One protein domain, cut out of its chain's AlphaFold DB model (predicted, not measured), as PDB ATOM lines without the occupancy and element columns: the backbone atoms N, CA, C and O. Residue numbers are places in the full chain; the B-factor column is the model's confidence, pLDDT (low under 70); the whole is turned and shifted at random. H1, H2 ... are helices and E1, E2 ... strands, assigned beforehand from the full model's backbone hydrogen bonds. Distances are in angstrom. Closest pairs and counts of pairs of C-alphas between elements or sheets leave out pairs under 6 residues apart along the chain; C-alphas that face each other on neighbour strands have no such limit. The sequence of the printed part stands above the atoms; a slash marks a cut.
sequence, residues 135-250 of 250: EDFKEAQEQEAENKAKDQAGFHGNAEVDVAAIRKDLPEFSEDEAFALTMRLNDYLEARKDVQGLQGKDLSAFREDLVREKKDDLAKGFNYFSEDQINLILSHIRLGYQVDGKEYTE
ATOM      1  N   GLU A 135       6.861 -20.636  34.194       36.66
ATOM      2  CA  GLU A 135       7.908 -20.339  35.169       36.66
ATOM      3  C   GLU A 135       9.092 -21.310  35.086       36.66
ATOM      4  O   GLU A 135      10.196 -20.822  34.933       36.66
ATOM      5  N   ASP A 136       8.898 -22.631  35.061       39.75
ATOM      6  CA  ASP A 136       9.982 -23.627  34.928       39.75
ATOM      7  C   ASP A 136      10.700 -23.547  33.571       39.75
ATOM      8  O   ASP A 136      11.913 -23.713  33.488       39.75
ATOM      9  N   PHE A 137       9.976 -23.275  32.479       44.81
ATOM     10  CA  PHE A 137      10.580 -23.112  31.149       44.81
ATOM     11  C   PHE A 137      11.358 -21.796  31.045       44.81
ATOM     12  O   PHE A 137      12.386 -21.710  30.370       44.81
ATOM     13  N   LYS A 138      10.866 -20.760  31.729       44.56
ATOM     14  CA  LYS A 138      11.533 -19.466  31.825       44.56
ATOM     15  C   LYS A 138      12.715 -19.524  32.788       44.56
ATOM     16  O   LYS A 138      13.741 -18.967  32.439       44.56
ATOM     17  N   GLU A 139      12.624 -20.240  33.906       43.19
ATOM     18  CA  GLU A 139      13.744 -20.548  34.801       43.19
ATOM     19  C   GLU A 139      14.790 -21.386  34.071       43.19
ATOM     20  O   GLU A 139      15.956 -21.031  34.121       43.19
ATOM     21  N   ALA A 140      14.400 -22.402  33.295       43.81
ATOM     22  CA  ALA A 140      15.327 -23.198  32.493       43.81
ATOM     23  C   ALA A 140      16.015 -22.375  31.387       43.81
ATOM     24  O   ALA A 140      17.213 -22.537  31.170       43.81
ATOM     25  N   GLN A 141      15.307 -21.457  30.713       46.81
ATOM     26  CA  GLN A 141      15.914 -20.525  29.746       46.81
ATOM     27  C   GLN A 141      16.768 -19.439  30.416       46.81
ATOM     28  O   GLN A 141      17.812 -19.060  29.882       46.81
ATOM     29  N   GLU A 142      16.348 -18.928  31.575       48.47
ATOM     30  CA  GLU A 142      17.111 -17.973  32.384       48.47
ATOM     31  C   GLU A 142      18.358 -18.640  32.978       48.47
ATOM     32  O   GLU A 142      19.409 -18.006  33.004       48.47
ATOM     33  N   GLN A 143      18.302 -19.928  33.331       45.84
ATOM     34  CA  GLN A 143      19.448 -20.750  33.725       45.84
ATOM     35  C   GLN A 143      20.322 -21.141  32.543       45.84
ATOM     36  O   GLN A 143      21.533 -21.132  32.696       45.84
ATOM     37  N   GLU A 144      19.788 -21.408  31.351       49.12
ATOM     38  CA  GLU A 144      20.617 -21.608  30.155       49.12
ATOM     39  C   GLU A 144      21.394 -20.323  29.812       49.12
ATOM     40  O   GLU A 144      22.580 -20.365  29.471       49.12
ATOM     41  N   ALA A 145      20.750 -19.160  29.955       49.19
ATOM     42  CA  ALA A 145      21.372 -17.854  29.772       49.19
ATOM     43  C   ALA A 145      22.344 -17.491  30.911       49.19
ATOM     44  O   ALA A 145      23.407 -16.932  30.638       49.19
ATOM     45  N   GLU A 146      22.031 -17.828  32.166       46.44
ATOM     46  CA  GLU A 146      22.945 -17.681  33.302       46.44
ATOM     47  C   GLU A 146      24.119 -18.653  33.215       46.44
ATOM     48  O   GLU A 146      25.222 -18.251  33.554       46.44
ATOM     49  N   ASN A 147      23.938 -19.878  32.726       44.88
ATOM     50  CA  ASN A 147      25.007 -20.858  32.534       44.88
ATOM     51  C   ASN A 147      25.926 -20.423  31.387       44.88
ATOM     52  O   ASN A 147      27.140 -20.385  31.572       44.88
ATOM     53  N   LYS A 148      25.364 -19.910  30.281       50.50
ATOM     54  CA  LYS A 148      26.130 -19.200  29.233       50.50
ATOM     55  C   LYS A 148      26.840 -17.936  29.741       50.50
ATOM     56  O   LYS A 148      27.818 -17.504  29.140       50.50
ATOM     57  N   ALA A 149      26.362 -17.304  30.818       42.59
ATOM     58  CA  ALA A 149      27.010 -16.141  31.435       42.59
ATOM     59  C   ALA A 149      28.005 -16.517  32.557       42.59
ATOM     60  O   ALA A 149      28.937 -15.757  32.831       42.59
ATOM     61  N   LYS A 150      27.833 -17.683  33.192       45.81
ATOM     62  CA  LYS A 150      28.676 -18.264  34.250       45.81
ATOM     63  C   LYS A 150      29.872 -19.057  33.705       45.81
ATOM     64  O   LYS A 150      30.733 -19.415  34.508       45.81
ATOM     65  N   ASP A 151      30.016 -19.138  32.376       46.00
ATOM     66  CA  ASP A 151      31.200 -19.567  31.591       46.00
ATOM     67  C   ASP A 151      32.559 -18.968  32.049       46.00
ATOM     68  O   ASP A 151      33.624 -19.312  31.533       46.00
ATOM     69  N   GLN A 152      32.574 -18.070  33.042       45.53
ATOM     70  CA  GLN A 152      33.770 -17.480  33.648       45.53
ATOM     71  C   GLN A 152      34.155 -18.040  35.037       45.53
ATOM     72  O   GLN A 152      35.133 -17.554  35.607       45.53
ATOM     73  N   ALA A 153      33.451 -19.034  35.605       41.69
ATOM     74  CA  ALA A 153      33.616 -19.423  37.021       41.69
ATOM     75  C   ALA A 153      34.170 -20.841  37.321       41.69
ATOM     76  O   ALA A 153      34.133 -21.277  38.469       41.69
ATOM     77  N   GLY A 154      34.779 -21.528  36.349       49.53
ATOM     78  CA  GLY A 154      35.811 -22.549  36.626       49.53
ATOM     79  C   GLY A 154      35.372 -23.979  36.980       49.53
ATOM     80  O   GLY A 154      36.246 -24.822  37.182       49.53
ATOM     81  N   PHE A 155      34.076 -24.300  37.001       51.59
ATOM     82  CA  PHE A 155      33.594 -25.687  37.054       51.59
ATOM     83  C   PHE A 155      32.250 -25.811  36.326       51.59
ATOM     84  O   PHE A 155      31.296 -25.149  36.717       51.59
ATOM     85  N   HIS A 156      32.184 -26.661  35.297       59.34
ATOM     86  CA  HIS A 156      30.952 -26.933  34.543       59.34
ATOM     87  C   HIS A 156      30.706 -28.433  34.556       59.34
ATOM     88  O   HIS A 156      31.470 -29.154  33.921       59.34
ATOM     89  N   GLY A 157      29.708 -28.909  35.300       59.28
ATOM     90  CA  GLY A 157      29.221 -30.281  35.170       59.28
ATOM     91  C   GLY A 157      28.321 -30.377  33.942       59.28
ATOM     92  O   GLY A 157      27.338 -29.654  33.865       59.28
ATOM     93  N   ASN A 158      28.666 -31.252  33.002       69.81
ATOM     94  CA  ASN A 158      27.895 -31.532  31.796       69.81
ATOM     95  C   ASN A 158      27.476 -33.000  31.818       69.81
ATOM     96  O   ASN A 158      28.224 -33.887  31.409       69.81
ATOM     97  N   ALA A 159      26.284 -33.274  32.318       71.25
ATOM     98  CA  ALA A 159      25.618 -34.532  32.065       71.25
ATOM     99  C   ALA A 159      25.087 -34.544  30.630       71.25
ATOM    100  O   ALA A 159      24.614 -33.535  30.113       71.25
ATOM    101  N   GLU A 160      25.155 -35.700  29.992       76.81
ATOM    102  CA  GLU A 160      24.563 -35.934  28.686       76.81
ATOM    103  C   GLU A 160      23.762 -37.230  28.730       76.81
ATOM    104  O   GLU A 160      24.130 -38.200  29.397       76.81
ATOM    105  N   VAL A 161      22.659 -37.259  27.994       79.25
ATOM    106  CA  VAL A 161      21.818 -38.444  27.838       79.25
ATOM    107  C   VAL A 161      21.832 -38.821  26.361       79.25
ATOM    108  O   VAL A 161      21.457 -38.017  25.509       79.25
ATOM    109  N   ASP A 162      22.277 -40.039  26.036       84.38
ATOM    110  CA  ASP A 162      22.372 -40.506  24.644       84.38
ATOM    111  C   ASP A 162      20.985 -40.877  24.088       84.38
ATOM    112  O   ASP A 162      20.596 -42.046  24.018       84.38
ATOM    113  N   VAL A 163      20.220 -39.854  23.696       77.19
ATOM    114  CA  VAL A 163      18.848 -39.986  23.176       77.19
ATOM    115  C   VAL A 163      18.794 -40.919  21.971       77.19
ATOM    116  O   VAL A 163      17.880 -41.731  21.849       77.19
ATOM    117  N   ALA A 164      19.785 -40.835  21.080       82.00
ATOM    118  CA  ALA A 164      19.836 -41.659  19.879       82.00
ATOM    119  C   ALA A 164      20.044 -43.145  20.204       82.00
ATOM    120  O   ALA A 164      19.537 -44.001  19.476       82.00
ATOM    121  N   ALA A 165      20.783 -43.465  21.269       86.50
ATOM    122  CA  ALA A 165      20.905 -44.833  21.758       86.50
ATOM    123  C   ALA A 165      19.607 -45.314  22.417       86.50
ATOM    124  O   ALA A 165      19.138 -46.392  22.063       86.50
ATOM    125  N   ILE A 166      18.999 -44.501  23.287       82.00
ATOM    126  CA  ILE A 166      17.756 -44.856  23.992       82.00
ATOM    127  C   ILE A 166      16.613 -45.093  22.998       82.00
ATOM    128  O   ILE A 166      15.947 -46.121  23.060       82.00
ATOM    129  N   ARG A 167      16.445 -44.208  22.006       81.81
ATOM    130  CA  ARG A 167      15.375 -44.292  20.995       81.81
ATOM    131  C   ARG A 167      15.426 -45.532  20.098       81.81
ATOM    132  O   ARG A 167      14.463 -45.786  19.379       81.81
ATOM    133  N   LYS A 168      16.519 -46.305  20.105       86.75
ATOM    134  CA  LYS A 168      16.568 -47.594  19.391       86.75
ATOM    135  C   LYS A 168      15.641 -48.627  20.019       86.75
ATOM    136  O   LYS A 168      15.022 -49.392  19.286       86.75
ATOM    137  N   ASP A 169      15.565 -48.623  21.345       86.31
ATOM    138  CA  ASP A 169      14.798 -49.585  22.140       86.31
ATOM    139  C   ASP A 169      13.563 -48.939  22.792       86.31
ATOM    140  O   ASP A 169      12.620 -49.637  23.156       86.31
ATOM    141  N   LEU A 170      13.555 -47.605  22.889       81.94
ATOM    142  CA  LEU A 170      12.498 -46.794  23.487       81.94
ATOM    143  C   LEU A 170      12.181 -45.563  22.612       81.94
ATOM    144  O   LEU A 170      12.563 -44.442  22.964       81.94
ATOM    145  N   PRO A 171      11.561 -45.745  21.426       77.38
ATOM    146  CA  PRO A 171      11.330 -44.667  20.458       77.38
ATOM    147  C   PRO A 171      10.534 -43.477  21.005       77.38
ATOM    148  O   PRO A 171      10.681 -42.364  20.504       77.38
ATOM    149  N   GLU A 172       9.705 -43.711  22.021       70.31
ATOM    150  CA  GLU A 172       8.892 -42.709  22.707       70.31
ATOM    151  C   GLU A 172       9.701 -41.770  23.616       70.31
ATOM    152  O   GLU A 172       9.190 -40.720  23.995       70.31
ATOM    153  N   PHE A 173      10.959 -42.100  23.940       73.38
ATOM    154  CA  PHE A 173      11.802 -41.240  24.769       73.38
ATOM    155  C   PHE A 173      12.118 -39.925  24.046       73.38
ATOM    156  O   PHE A 173      12.663 -39.909  22.932       73.38
ATOM    157  N   SER A 174      11.771 -38.801  24.663       70.75
ATOM    158  CA  SER A 174      11.833 -37.486  24.026       70.75
ATOM    159  C   SER A 174      13.118 -36.714  24.344       70.75
ATOM    160  O   SER A 174      13.825 -36.974  25.314       70.75
ATOM    161  N   GLU A 175      13.436 -35.732  23.498       63.66
ATOM    162  CA  GLU A 175      14.548 -34.808  23.760       63.66
ATOM    163  C   GLU A 175      14.261 -33.917  24.974       63.66
ATOM    164  O   GLU A 175      15.181 -33.593  25.719       63.66
ATOM    165  N   ASP A 176      12.988 -33.607  25.229       58.09
ATOM    166  CA  ASP A 176      12.549 -32.859  26.409       58.09
ATOM    167  C   ASP A 176      12.819 -33.652  27.703       58.09
ATOM    168  O   ASP A 176      13.308 -33.105  28.691       58.09
ATOM    169  N   GLU A 177      12.550 -34.962  27.700       65.31
ATOM    170  CA  GLU A 177      12.839 -35.864  28.826       65.31
ATOM    171  C   GLU A 177      14.343 -35.991  29.073       65.31
ATOM    172  O   GLU A 177      14.801 -35.941  30.218       65.31
ATOM    173  N   ALA A 178      15.120 -36.103  27.995       68.50
ATOM    174  CA  ALA A 178      16.573 -36.111  28.054       68.50
ATOM    175  C   ALA A 178      17.130 -34.797  28.613       68.50
ATOM    176  O   ALA A 178      18.048 -34.818  29.434       68.50
ATOM    177  N   PHE A 179      16.556 -33.662  28.215       62.78
ATOM    178  CA  PHE A 179      16.921 -32.343  28.716       62.78
ATOM    179  C   PHE A 179      16.588 -32.193  30.204       62.78
ATOM    180  O   PHE A 179      17.457 -31.823  30.991       62.78
ATOM    181  N   ALA A 180      15.375 -32.558  30.625       61.47
ATOM    182  CA  ALA A 180      14.975 -32.514  32.031       61.47
ATOM    183  C   ALA A 180      15.858 -33.412  32.916       61.47
ATOM    184  O   ALA A 180      16.250 -33.014  34.015       61.47
ATOM    185  N   LEU A 181      16.206 -34.608  32.432       71.75
ATOM    186  CA  LEU A 181      17.133 -35.511  33.112       71.75
ATOM    187  C   LEU A 181      18.543 -34.908  33.199       71.75
ATOM    188  O   LEU A 181      19.156 -34.940  34.264       71.75
ATOM    189  N   THR A 182      19.022 -34.317  32.104       68.75
ATOM    190  CA  THR A 182      20.324 -33.639  32.023       68.75
ATOM    191  C   THR A 182      20.421 -32.482  33.015       68.75
ATOM    192  O   THR A 182      21.391 -32.404  33.763       68.75
ATOM    193  N   MET A 183      19.397 -31.629  33.096       63.19
ATOM    194  CA  MET A 183      19.357 -30.502  34.036       63.19
ATOM    195  C   MET A 183      19.442 -30.967  35.492       63.19
ATOM    196  O   MET A 183      20.299 -30.500  36.238       63.19
ATOM    197  N   ARG A 184      18.638 -31.965  35.884       69.38
ATOM    198  CA  ARG A 184      18.687 -32.518  37.251       69.38
ATOM    199  C   ARG A 184      20.047 -33.127  37.576       69.38
ATOM    200  O   ARG A 184      20.527 -33.009  38.699       69.38
ATOM    201  N   LEU A 185      20.668 -33.801  36.607       75.50
ATOM    202  CA  LEU A 185      22.011 -34.347  36.777       75.50
ATOM    203  C   LEU A 185      23.044 -33.233  36.953       75.50
ATOM    204  O   LEU A 185      23.888 -33.350  37.840       75.50
ATOM    205  N   ASN A 186      22.948 -32.150  36.183       70.75
ATOM    206  CA  ASN A 186      23.821 -30.986  36.328       70.75
ATOM    207  C   ASN A 186      23.677 -30.339  37.710       70.75
ATOM    208  O   ASN A 186      24.695 -30.108  38.359       70.75
ATOM    209  N   ASP A 187      22.456 -30.180  38.226       68.06
ATOM    210  CA  ASP A 187      22.228 -29.677  39.589       68.06
ATOM    211  C   ASP A 187      22.929 -30.548  40.647       68.06
ATOM    212  O   ASP A 187      23.555 -30.049  41.590       68.06
ATOM    213  N   TYR A 188      22.871 -31.877  40.490       74.31
ATOM    214  CA  TYR A 188      23.582 -32.788  41.386       74.31
ATOM    215  C   TYR A 188      25.101 -32.691  41.242       74.31
ATOM    216  O   TYR A 188      25.800 -32.786  42.253       74.31
ATOM    217  N   LEU A 189      25.623 -32.508  40.028       72.75
ATOM    218  CA  LEU A 189      27.056 -32.331  39.786       72.75
ATOM    219  C   LEU A 189      27.571 -31.025  40.395       72.75
ATOM    220  O   LEU A 189      28.604 -31.028  41.062       72.75
ATOM    221  N   GLU A 190      26.842 -29.925  40.224       67.00
ATOM    222  CA  GLU A 190      27.202 -28.613  40.771       67.00
ATOM    223  C   GLU A 190      27.206 -28.601  42.304       67.00
ATOM    224  O   GLU A 190      28.055 -27.963  42.936       67.00
ATOM    225  N   ALA A 191      26.307 -29.361  42.932       68.44
ATOM    226  CA  ALA A 191      26.253 -29.494  44.384       68.44
ATOM    227  C   ALA A 191      27.409 -30.330  44.979       68.44
ATOM    228  O   ALA A 191      27.589 -30.353  46.205       68.44
ATOM    229  N   ARG A 192      28.199 -31.034  44.154       67.56
ATOM    230  CA  ARG A 192      29.183 -32.038  44.589       67.56
ATOM    231  C   ARG A 192      30.618 -31.565  44.359       67.56
ATOM    232  O   ARG A 192      31.103 -31.457  43.244       67.56
ATOM    233  N   LYS A 193      31.350 -31.322  45.451       66.31
ATOM    234  CA  LYS A 193      32.768 -30.897  45.406       66.31
ATOM    235  C   LYS A 193      33.745 -32.046  45.130       66.31
ATOM    236  O   LYS A 193      34.889 -31.800  44.766       66.31
ATOM    237  N   ASP A 194      33.313 -33.281  45.351       73.19
ATOM    238  CA  ASP A 194      34.096 -34.516  45.245       73.19
ATOM    239  C   ASP A 194      34.238 -35.041  43.808       73.19
ATOM    240  O   ASP A 194      35.028 -35.950  43.575       73.19
ATOM    241  N   VAL A 195      33.527 -34.449  42.844       71.88
ATOM    242  CA  VAL A 195      33.628 -34.812  41.420       71.88
ATOM    243  C   VAL A 195      34.880 -34.231  40.742       71.88
ATOM    244  O   VAL A 195      35.340 -34.741  39.719       71.88
ATOM    245  N   GLN A 196      35.474 -33.176  41.317       69.81
ATOM    246  CA  GLN A 196      36.636 -32.498  40.742       69.81
ATOM    247  C   GLN A 196      37.863 -33.420  40.691       69.81
ATOM    248  O   GLN A 196      38.371 -33.867  41.718       69.81
ATOM    249  N   GLY A 197      38.382 -33.654  39.485       67.38
ATOM    250  CA  GLY A 197      39.580 -34.463  39.243       67.38
ATOM    251  C   GLY A 197      39.318 -35.949  38.970       67.38
ATOM    252  O   GLY A 197      40.273 -36.666  38.667       67.38
ATOM    253  N   LEU A 198      38.061 -36.415  39.027       77.94
ATOM    254  CA  LEU A 198      37.682 -37.768  38.603       77.94
ATOM    255  C   LEU A 198      37.753 -37.908  37.074       77.94
ATOM    256  O   LEU A 198      37.304 -37.027  36.347       77.94
ATOM    257  N   GLN A 199      38.297 -39.012  36.562       77.19
ATOM    258  CA  GLN A 199      38.390 -39.256  35.115       77.19
ATOM    259  C   GLN A 199      38.321 -40.749  34.791       77.19
ATOM    260  O   GLN A 199      38.781 -41.583  35.578       77.19
ATOM    261  N   GLY A 200      37.777 -41.087  33.619       77.62
ATOM    262  CA  GLY A 200      37.613 -42.473  33.180       77.62
ATOM    263  C   GLY A 200      36.868 -43.306  34.226       77.62
ATOM    264  O   GLY A 200      35.796 -42.925  34.678       77.62
ATOM    265  N   LYS A 201      37.475 -44.410  34.679       83.25
ATOM    266  CA  LYS A 201      36.834 -45.373  35.595       83.25
ATOM    267  C   LYS A 201      36.324 -44.768  36.904       83.25
ATOM    268  O   LYS A 201      35.295 -45.218  37.396       83.25
ATOM    269  N   ASP A 202      37.026 -43.782  37.458       80.25
ATOM    270  CA  ASP A 202      36.617 -43.156  38.718       80.25
ATOM    271  C   ASP A 202      35.378 -42.266  38.514       80.25
ATOM    272  O   ASP A 202      34.501 -42.214  39.375       80.25
ATOM    273  N   LEU A 203      35.263 -41.630  37.340       80.31
ATOM    274  CA  LEU A 203      34.084 -40.856  36.947       80.31
ATOM    275  C   LEU A 203      32.900 -41.774  36.603       80.31
ATOM    276  O   LEU A 203      31.778 -41.501  37.024       80.31
ATOM    277  N   SER A 204      33.150 -42.912  35.943       84.00
ATOM    278  CA  SER A 204      32.119 -43.927  35.685       84.00
ATOM    279  C   SER A 204      31.559 -44.526  36.983       84.00
ATOM    280  O   SER A 204      30.349 -44.706  37.103       84.00
ATOM    281  N   ALA A 205      32.418 -44.810  37.971       86.94
ATOM    282  CA  ALA A 205      31.992 -45.316  39.277       86.94
ATOM    283  C   ALA A 205      31.154 -44.276  40.038       86.94
ATOM    284  O   ALA A 205      30.104 -44.606  40.590       86.94
ATOM    285  N   PHE A 206      31.571 -43.007  40.002       87.06
ATOM    286  CA  PHE A 206      30.785 -41.909  40.560       87.06
ATOM    287  C   PHE A 206      29.412 -41.789  39.893       87.06
ATOM    288  O   PHE A 206      28.411 -41.646  40.595       87.06
ATOM    289  N   ARG A 207      29.336 -41.894  38.558       88.19
ATOM    290  CA  ARG A 207      28.061 -41.904  37.833       88.19
ATOM    291  C   ARG A 207      27.146 -43.017  38.336       88.19
ATOM    292  O   ARG A 207      25.984 -42.758  38.624       88.19
ATOM    293  N   GLU A 208      27.650 -44.244  38.439       89.62
ATOM    294  CA  GLU A 208      26.855 -45.386  38.905       89.62
ATOM    295  C   GLU A 208      26.326 -45.174  40.325       89.62
ATOM    296  O   GLU A 208      25.149 -45.425  40.596       89.62
ATOM    297  N   ASP A 209      27.170 -44.655  41.218       89.81
ATOM    298  CA  ASP A 209      26.771 -44.320  42.580       89.81
ATOM    299  C   ASP A 209      25.718 -43.206  42.607       89.81
ATOM    300  O   ASP A 209      24.726 -43.342  43.326       89.81
ATOM    301  N   LEU A 210      25.886 -42.153  41.799       86.56
ATOM    302  CA  LEU A 210      24.943 -41.040  41.678       86.56
ATOM    303  C   LEU A 210      23.585 -41.512  41.152       86.56
ATOM    304  O   LEU A 210      22.557 -41.219  41.759       86.56
ATOM    305  N   VAL A 211      23.578 -42.273  40.056       89.44
ATOM    306  CA  VAL A 211      22.358 -42.823  39.452       89.44
ATOM    307  C   VAL A 211      21.638 -43.738  40.434       89.44
ATOM    308  O   VAL A 211      20.420 -43.663  40.556       89.44
ATOM    309  N   ARG A 212      22.370 -44.570  41.183       91.94
ATOM    310  CA  ARG A 212      21.783 -45.440  42.208       91.94
ATOM    311  C   ARG A 212      21.223 -44.645  43.389       91.94
ATOM    312  O   ARG A 212      20.129 -44.953  43.848       91.94
ATOM    313  N   GLU A 213      21.965 -43.663  43.899       90.31
ATOM    314  CA  GLU A 213      21.555 -42.844  45.049       90.31
ATOM    315  C   GLU A 213      20.338 -41.973  44.715       90.31
ATOM    316  O   GLU A 213      19.452 -41.799  45.550       90.31
ATOM    317  N   LYS A 214      20.294 -41.428  43.497       85.88
ATOM    318  CA  LYS A 214      19.264 -40.489  43.040       85.88
ATOM    319  C   LYS A 214      18.233 -41.122  42.114       85.88
ATOM    320  O   LYS A 214      17.467 -40.379  41.515       85.88
ATOM    321  N   LYS A 215      18.174 -42.456  42.002       86.06
ATOM    322  CA  LYS A 215      17.294 -43.164  41.051       86.06
ATOM    323  C   LYS A 215      15.863 -42.632  41.088       86.06
ATOM    324  O   LYS A 215      15.340 -42.251  40.049       86.06
ATOM    325  N   ASP A 216      15.271 -42.555  42.277       80.62
ATOM    326  CA  ASP A 216      13.880 -42.124  42.445       80.62
ATOM    327  C   ASP A 216      13.669 -40.661  42.032       80.62
ATOM    328  O   ASP A 216      12.648 -40.330  41.438       80.62
ATOM    329  N   ASP A 217      14.644 -39.789  42.305       75.62
ATOM    330  CA  ASP A 217      14.590 -38.376  41.924       75.62
ATOM    331  C   ASP A 217      14.820 -38.172  40.419       75.62
ATOM    332  O   ASP A 217      14.118 -37.381  39.787       75.62
ATOM    333  N   LEU A 218      15.773 -38.899  39.831       78.62
ATOM    334  CA  LEU A 218      16.062 -38.878  38.396       78.62
ATOM    335  C   LEU A 218      14.887 -39.443  37.591       78.62
ATOM    336  O   LEU A 218      14.555 -38.901  36.541       78.62
ATOM    337  N   ALA A 219      14.211 -40.464  38.124       74.94
ATOM    338  CA  ALA A 219      13.019 -41.064  37.539       74.94
ATOM    339  C   ALA A 219      11.731 -40.254  37.771       74.94
ATOM    340  O   ALA A 219      10.671 -40.645  37.279       74.94
ATOM    341  N   LYS A 220      11.772 -39.117  38.484       69.06
ATOM    342  CA  LYS A 220      10.575 -38.280  38.663       69.06
ATOM    343  C   LYS A 220      10.025 -37.841  37.316       69.06
ATOM    344  O   LYS A 220      10.697 -37.167  36.538       69.06
ATOM    345  N   GLY A 221       8.762 -38.169  37.076       56.22
ATOM    346  CA  GLY A 221       8.111 -37.845  35.813       56.22
ATOM    347  C   GLY A 221       8.336 -38.881  34.716       56.22
ATOM    348  O   GLY A 221       7.747 -38.723  33.664       56.22
ATOM    349  N   PHE A 222       9.078 -39.962  34.979       63.41
ATOM    350  CA  PHE A 222       9.202 -41.145  34.116       63.41
ATOM    351  C   PHE A 222       8.303 -42.295  34.581       63.41
ATOM    352  O   PHE A 222       8.521 -43.445  34.228       63.41
ATOM    353  N   ASN A 223       7.271 -41.998  35.374       58.81
ATOM    354  CA  ASN A 223       6.409 -42.999  36.015       58.81
ATOM    355  C   ASN A 223       5.599 -43.857  35.020       58.81
ATOM    356  O   ASN A 223       5.004 -44.851  35.424       58.81
ATOM    357  N   TYR A 224       5.544 -43.455  33.745       63.84
ATOM    358  CA  TYR A 224       4.921 -44.210  32.652       63.84
ATOM    359  C   TYR A 224       5.884 -45.187  31.968       63.84
ATOM    360  O   TYR A 224       5.438 -46.058  31.224       63.84
ATOM    361  N   PHE A 225       7.187 -45.085  32.236       70.31
ATOM    362  CA  PHE A 225       8.151 -46.103  31.859       70.31
ATOM    363  C   PHE A 225       8.143 -47.220  32.903       70.31
ATOM    364  O   PHE A 225       8.128 -46.982  34.112       70.31
ATOM    365  N   SER A 226       8.164 -48.465  32.435       84.06
ATOM    366  CA  SER A 226       8.407 -49.614  33.307       84.06
ATOM    367  C   SER A 226       9.776 -49.497  33.977       84.06
ATOM    368  O   SER A 226      10.676 -48.821  33.479       84.06
ATOM    369  N   GLU A 227       9.972 -50.196  35.094       85.50
ATOM    370  CA  GLU A 227      11.251 -50.153  35.804       85.50
ATOM    371  C   GLU A 227      12.436 -50.571  34.915       85.50
ATOM    372  O   GLU A 227      13.509 -49.976  35.005       85.50
ATOM    373  N   ASP A 228      12.234 -51.513  33.992       91.00
ATOM    374  CA  ASP A 228      13.252 -51.922  33.022       91.00
ATOM    375  C   ASP A 228      13.576 -50.812  32.010       91.00
ATOM    376  O   ASP A 228      14.745 -50.599  31.686       91.00
ATOM    377  N   GLN A 229      12.575 -50.050  31.561       86.06
ATOM    378  CA  GLN A 229      12.767 -48.897  30.671       86.06
ATOM    379  C   GLN A 229      13.437 -47.724  31.400       86.06
ATOM    380  O   GLN A 229      14.325 -47.083  30.845       86.06
ATOM    381  N   ILE A 230      13.092 -47.483  32.668       86.88
ATOM    382  CA  ILE A 230      13.780 -46.495  33.512       86.88
ATOM    383  C   ILE A 230      15.247 -46.897  33.690       86.88
ATOM    384  O   ILE A 230      16.142 -46.073  33.512       86.88
ATOM    385  N   ASN A 231      15.519 -48.168  33.995       91.06
ATOM    386  CA  ASN A 231      16.887 -48.665  34.122       91.06
ATOM    387  C   ASN A 231      17.662 -48.531  32.799       91.06
ATOM    388  O   ASN A 231      18.840 -48.174  32.826       91.06
ATOM    389  N   LEU A 232      17.009 -48.756  31.652       92.19
ATOM    390  CA  LEU A 232      17.588 -48.513  30.330       92.19
ATOM    391  C   LEU A 232      17.957 -47.033  30.148       92.19
ATOM    392  O   LEU A 232      19.120 -46.744  29.873       92.19
ATOM    393  N   ILE A 233      17.020 -46.101  30.361       87.88
ATOM    394  CA  ILE A 233      17.255 -44.648  30.242       87.88
ATOM    395  C   ILE A 233      18.447 -44.224  31.106       87.88
ATOM    396  O   ILE A 233      19.396 -43.607  30.619       87.88
ATOM    397  N   LEU A 234      18.432 -44.606  32.386       90.19
ATOM    398  CA  LEU A 234      19.473 -44.229  33.338       90.19
ATOM    399  C   LEU A 234      20.839 -44.855  33.002       90.19
ATOM    400  O   LEU A 234      21.876 -44.277  33.327       90.19
ATOM    401  N   SER A 235      20.870 -46.002  32.315       90.31
ATOM    402  CA  SER A 235      22.122 -46.637  31.877       90.31
ATOM    403  C   SER A 235      22.857 -45.853  30.782       90.31
ATOM    404  O   SER A 235      24.074 -46.005  30.652       90.31
ATOM    405  N   HIS A 236      22.143 -44.988  30.053       89.69
ATOM    406  CA  HIS A 236      22.656 -44.151  28.964       89.69
ATOM    407  C   HIS A 236      23.039 -42.727  29.396       89.69
ATOM    408  O   HIS A 236      23.370 -41.898  28.544       89.69
ATOM    409  N   ILE A 237      23.027 -42.449  30.703       87.81
ATOM    410  CA  ILE A 237      23.607 -41.229  31.268       87.81
ATOM    411  C   ILE A 237      25.121 -41.278  31.099       87.81
ATOM    412  O   ILE A 237      25.742 -42.293  31.437       87.81
ATOM    413  N   ARG A 238      25.687 -40.156  30.652       84.25
ATOM    414  CA  ARG A 238      27.117 -39.872  30.651       84.25
ATOM    415  C   ARG A 238      27.418 -38.625  31.456       84.25
ATOM    416  O   ARG A 238      26.650 -37.666  31.412       84.25
ATOM    417  N   LEU A 239      28.537 -38.626  32.170       80.75
ATOM    418  CA  LEU A 239      29.034 -37.437  32.854       80.75
ATOM    419  C   LEU A 239      30.293 -36.911  32.171       80.75
ATOM    420  O   LEU A 239      31.249 -37.644  31.906       80.75
ATOM    421  N   GLY A 240      30.306 -35.608  31.957       76.44
ATOM    422  CA  GLY A 240      31.484 -34.827  31.654       76.44
ATOM    423  C   GLY A 240      31.558 -33.603  32.555       76.44
ATOM    424  O   GLY A 240      30.580 -33.221  33.194       76.44
ATOM    425  N   TYR A 241      32.727 -32.986  32.645       67.75
ATOM    426  CA  TYR A 241      32.869 -31.677  33.261       67.75
ATOM    427  C   TYR A 241      34.120 -30.944  32.766       67.75
ATOM    428  O   TYR A 241      35.070 -31.567  32.286       67.75
ATOM    429  N   GLN A 242      34.147 -29.618  32.903       65.75
ATOM    430  CA  GLN A 242      35.304 -28.790  32.553       65.75
ATOM    431  C   GLN A 242      35.876 -28.072  33.781       65.75
ATOM    432  O   GLN A 242      35.145 -27.397  34.508       65.75
ATOM    433  N   VAL A 243      37.194 -28.182  33.983       64.06
ATOM    434  CA  VAL A 243      37.962 -27.432  34.998       64.06
ATOM    435  C   VAL A 243      39.137 -26.752  34.314       64.06
ATOM    436  O   VAL A 243      39.900 -27.409  33.606       64.06
ATOM    437  N   ASP A 244      39.286 -25.442  34.515       64.06
ATOM    438  CA  ASP A 244      40.388 -24.636  33.962       64.06
ATOM    439  C   ASP A 244      40.593 -24.818  32.443       64.06
ATOM    440  O   ASP A 244      41.716 -24.889  31.940       64.06
ATOM    441  N   GLY A 245      39.495 -24.939  31.692       63.47
ATOM    442  CA  GLY A 245      39.521 -25.128  30.240       63.47
ATOM    443  C   GLY A 245      39.775 -26.569  29.780       63.47
ATOM    444  O   GLY A 245      39.700 -26.836  28.581       63.47
ATOM    445  N   LYS A 246      40.038 -27.510  30.693       66.56
ATOM    446  CA  LYS A 246      40.247 -28.927  30.376       66.56
ATOM    447  C   LYS A 246      38.974 -29.736  30.612       66.56
ATOM    448  O   LYS A 246      38.412 -29.693  31.703       66.56
ATOM    449  N   GLU A 247      38.560 -30.473  29.588       71.12
ATOM    450  CA  GLU A 247      37.405 -31.373  29.621       71.12
ATOM    451  C   GLU A 247      37.779 -32.743  30.197       71.12
ATOM    452  O   GLU A 247      38.861 -33.283  29.939       71.12
ATOM    453  N   TYR A 248      36.858 -33.299  30.973       68.69
ATOM    454  CA  TYR A 248      36.917 -34.623  31.568       68.69
ATOM    455  C   TYR A 248      35.610 -35.331  31.239       68.69
ATOM    456  O   TYR A 248      34.547 -34.787  31.507       68.69
ATOM    457  N   THR A 249      35.684 -36.523  30.658       74.19
ATOM    458  CA  THR A 249      34.522 -37.349  30.313       74.19
ATOM    459  C   THR A 249      34.749 -38.772  30.808       74.19
ATOM    460  O   THR A 249      35.896 -39.182  31.042       74.19
ATOM    461  N   GLU A 250      33.662 -39.509  31.013       70.50
ATOM    462  CA  GLU A 250      33.707 -40.954  31.273       70.50
ATOM    463  C   GLU A 250      34.141 -41.786  30.059       70.50
ATOM    464  O   GLU A 250      33.953 -41.332  28.904       70.50
TER     465      GLU A 250
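This is residues 135 to 250 of the 250 residues of the protein "Putative lipoprotein" of Peptoniphilus sp. oral taxon 375 str. F0436 (UniProt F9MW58). A small three-stranded sheet has H3 and H4 packed over one face and no named helix over the other; H2 and H6 lie past the end where E1 finishes and E2 starts, and H1 lies off to one side, apart from the other helices. The 116 printed residues run H1 E1 H2 H3 H4 H5 H6 E2 E3, mixed in class; the sheet, E1 E2 E3, is antiparallel. The whole is compact, two layers in the sheet and H3 H4, with a radius of gyration of the C-alphas of 14.4 A and spans of 40 by 37 by 24 A.

E1, residues 155 to 161, and E2, residues 237 to 243, are antiparallel, with N 158 and O 240 2.8 A apart. E2 forms a hairpin with E3, residues 246 to 249, with N 241 and O 248 2.8 A apart. H3, residues 175 to 190, is over E1 at a height over the sheet of 4.6 A; the closest C-alphas, Ala 159 and Thr 182, are 5.4 A apart. H4, residues 201 to 213, is on the same face, over E2, at 9.4 A; the closest C-alphas, Arg 207 and Leu 239, are 6.8 A apart. H5, residues 215 to 218, only just touches H3, with 3 pairs of C-alphas within 8 A, the closest Leu 181 and Leu 218, 6.4 A. H2, residues 163 to 169, and H6, residues 227 to 235, are close but not clearly touching: C-alphas 166 and 233 are 6.3 A apart. H1, residues 135 to 150, is not on the sheet. In H1, H3, H4 and H6 every O i to N i+4 pair is within hydrogen-bond range; H2 has 1 of 3, beside 3 of 4 O i to N i+3 pairs, and H5 is too short for such a pair.

H1 starts at C-alpha 135 (7.908, -20.339, 35.169) and is 20.9 A long; H3 is 22.1 A, H4 18.1 A, E1 19.7 A and E2 20.3 A. E3 ends at C-alpha 249 (34.522, -37.349, 30.313).

The C-alphas of Gln 152 and Ser 226, the two farthest apart, are 40.9 A apart. The printed part has no cut and no long link. Mean pLDDT of the printed part is 70.5; 52 residues are under 70, among them 135 to 158, and H1 averages 45.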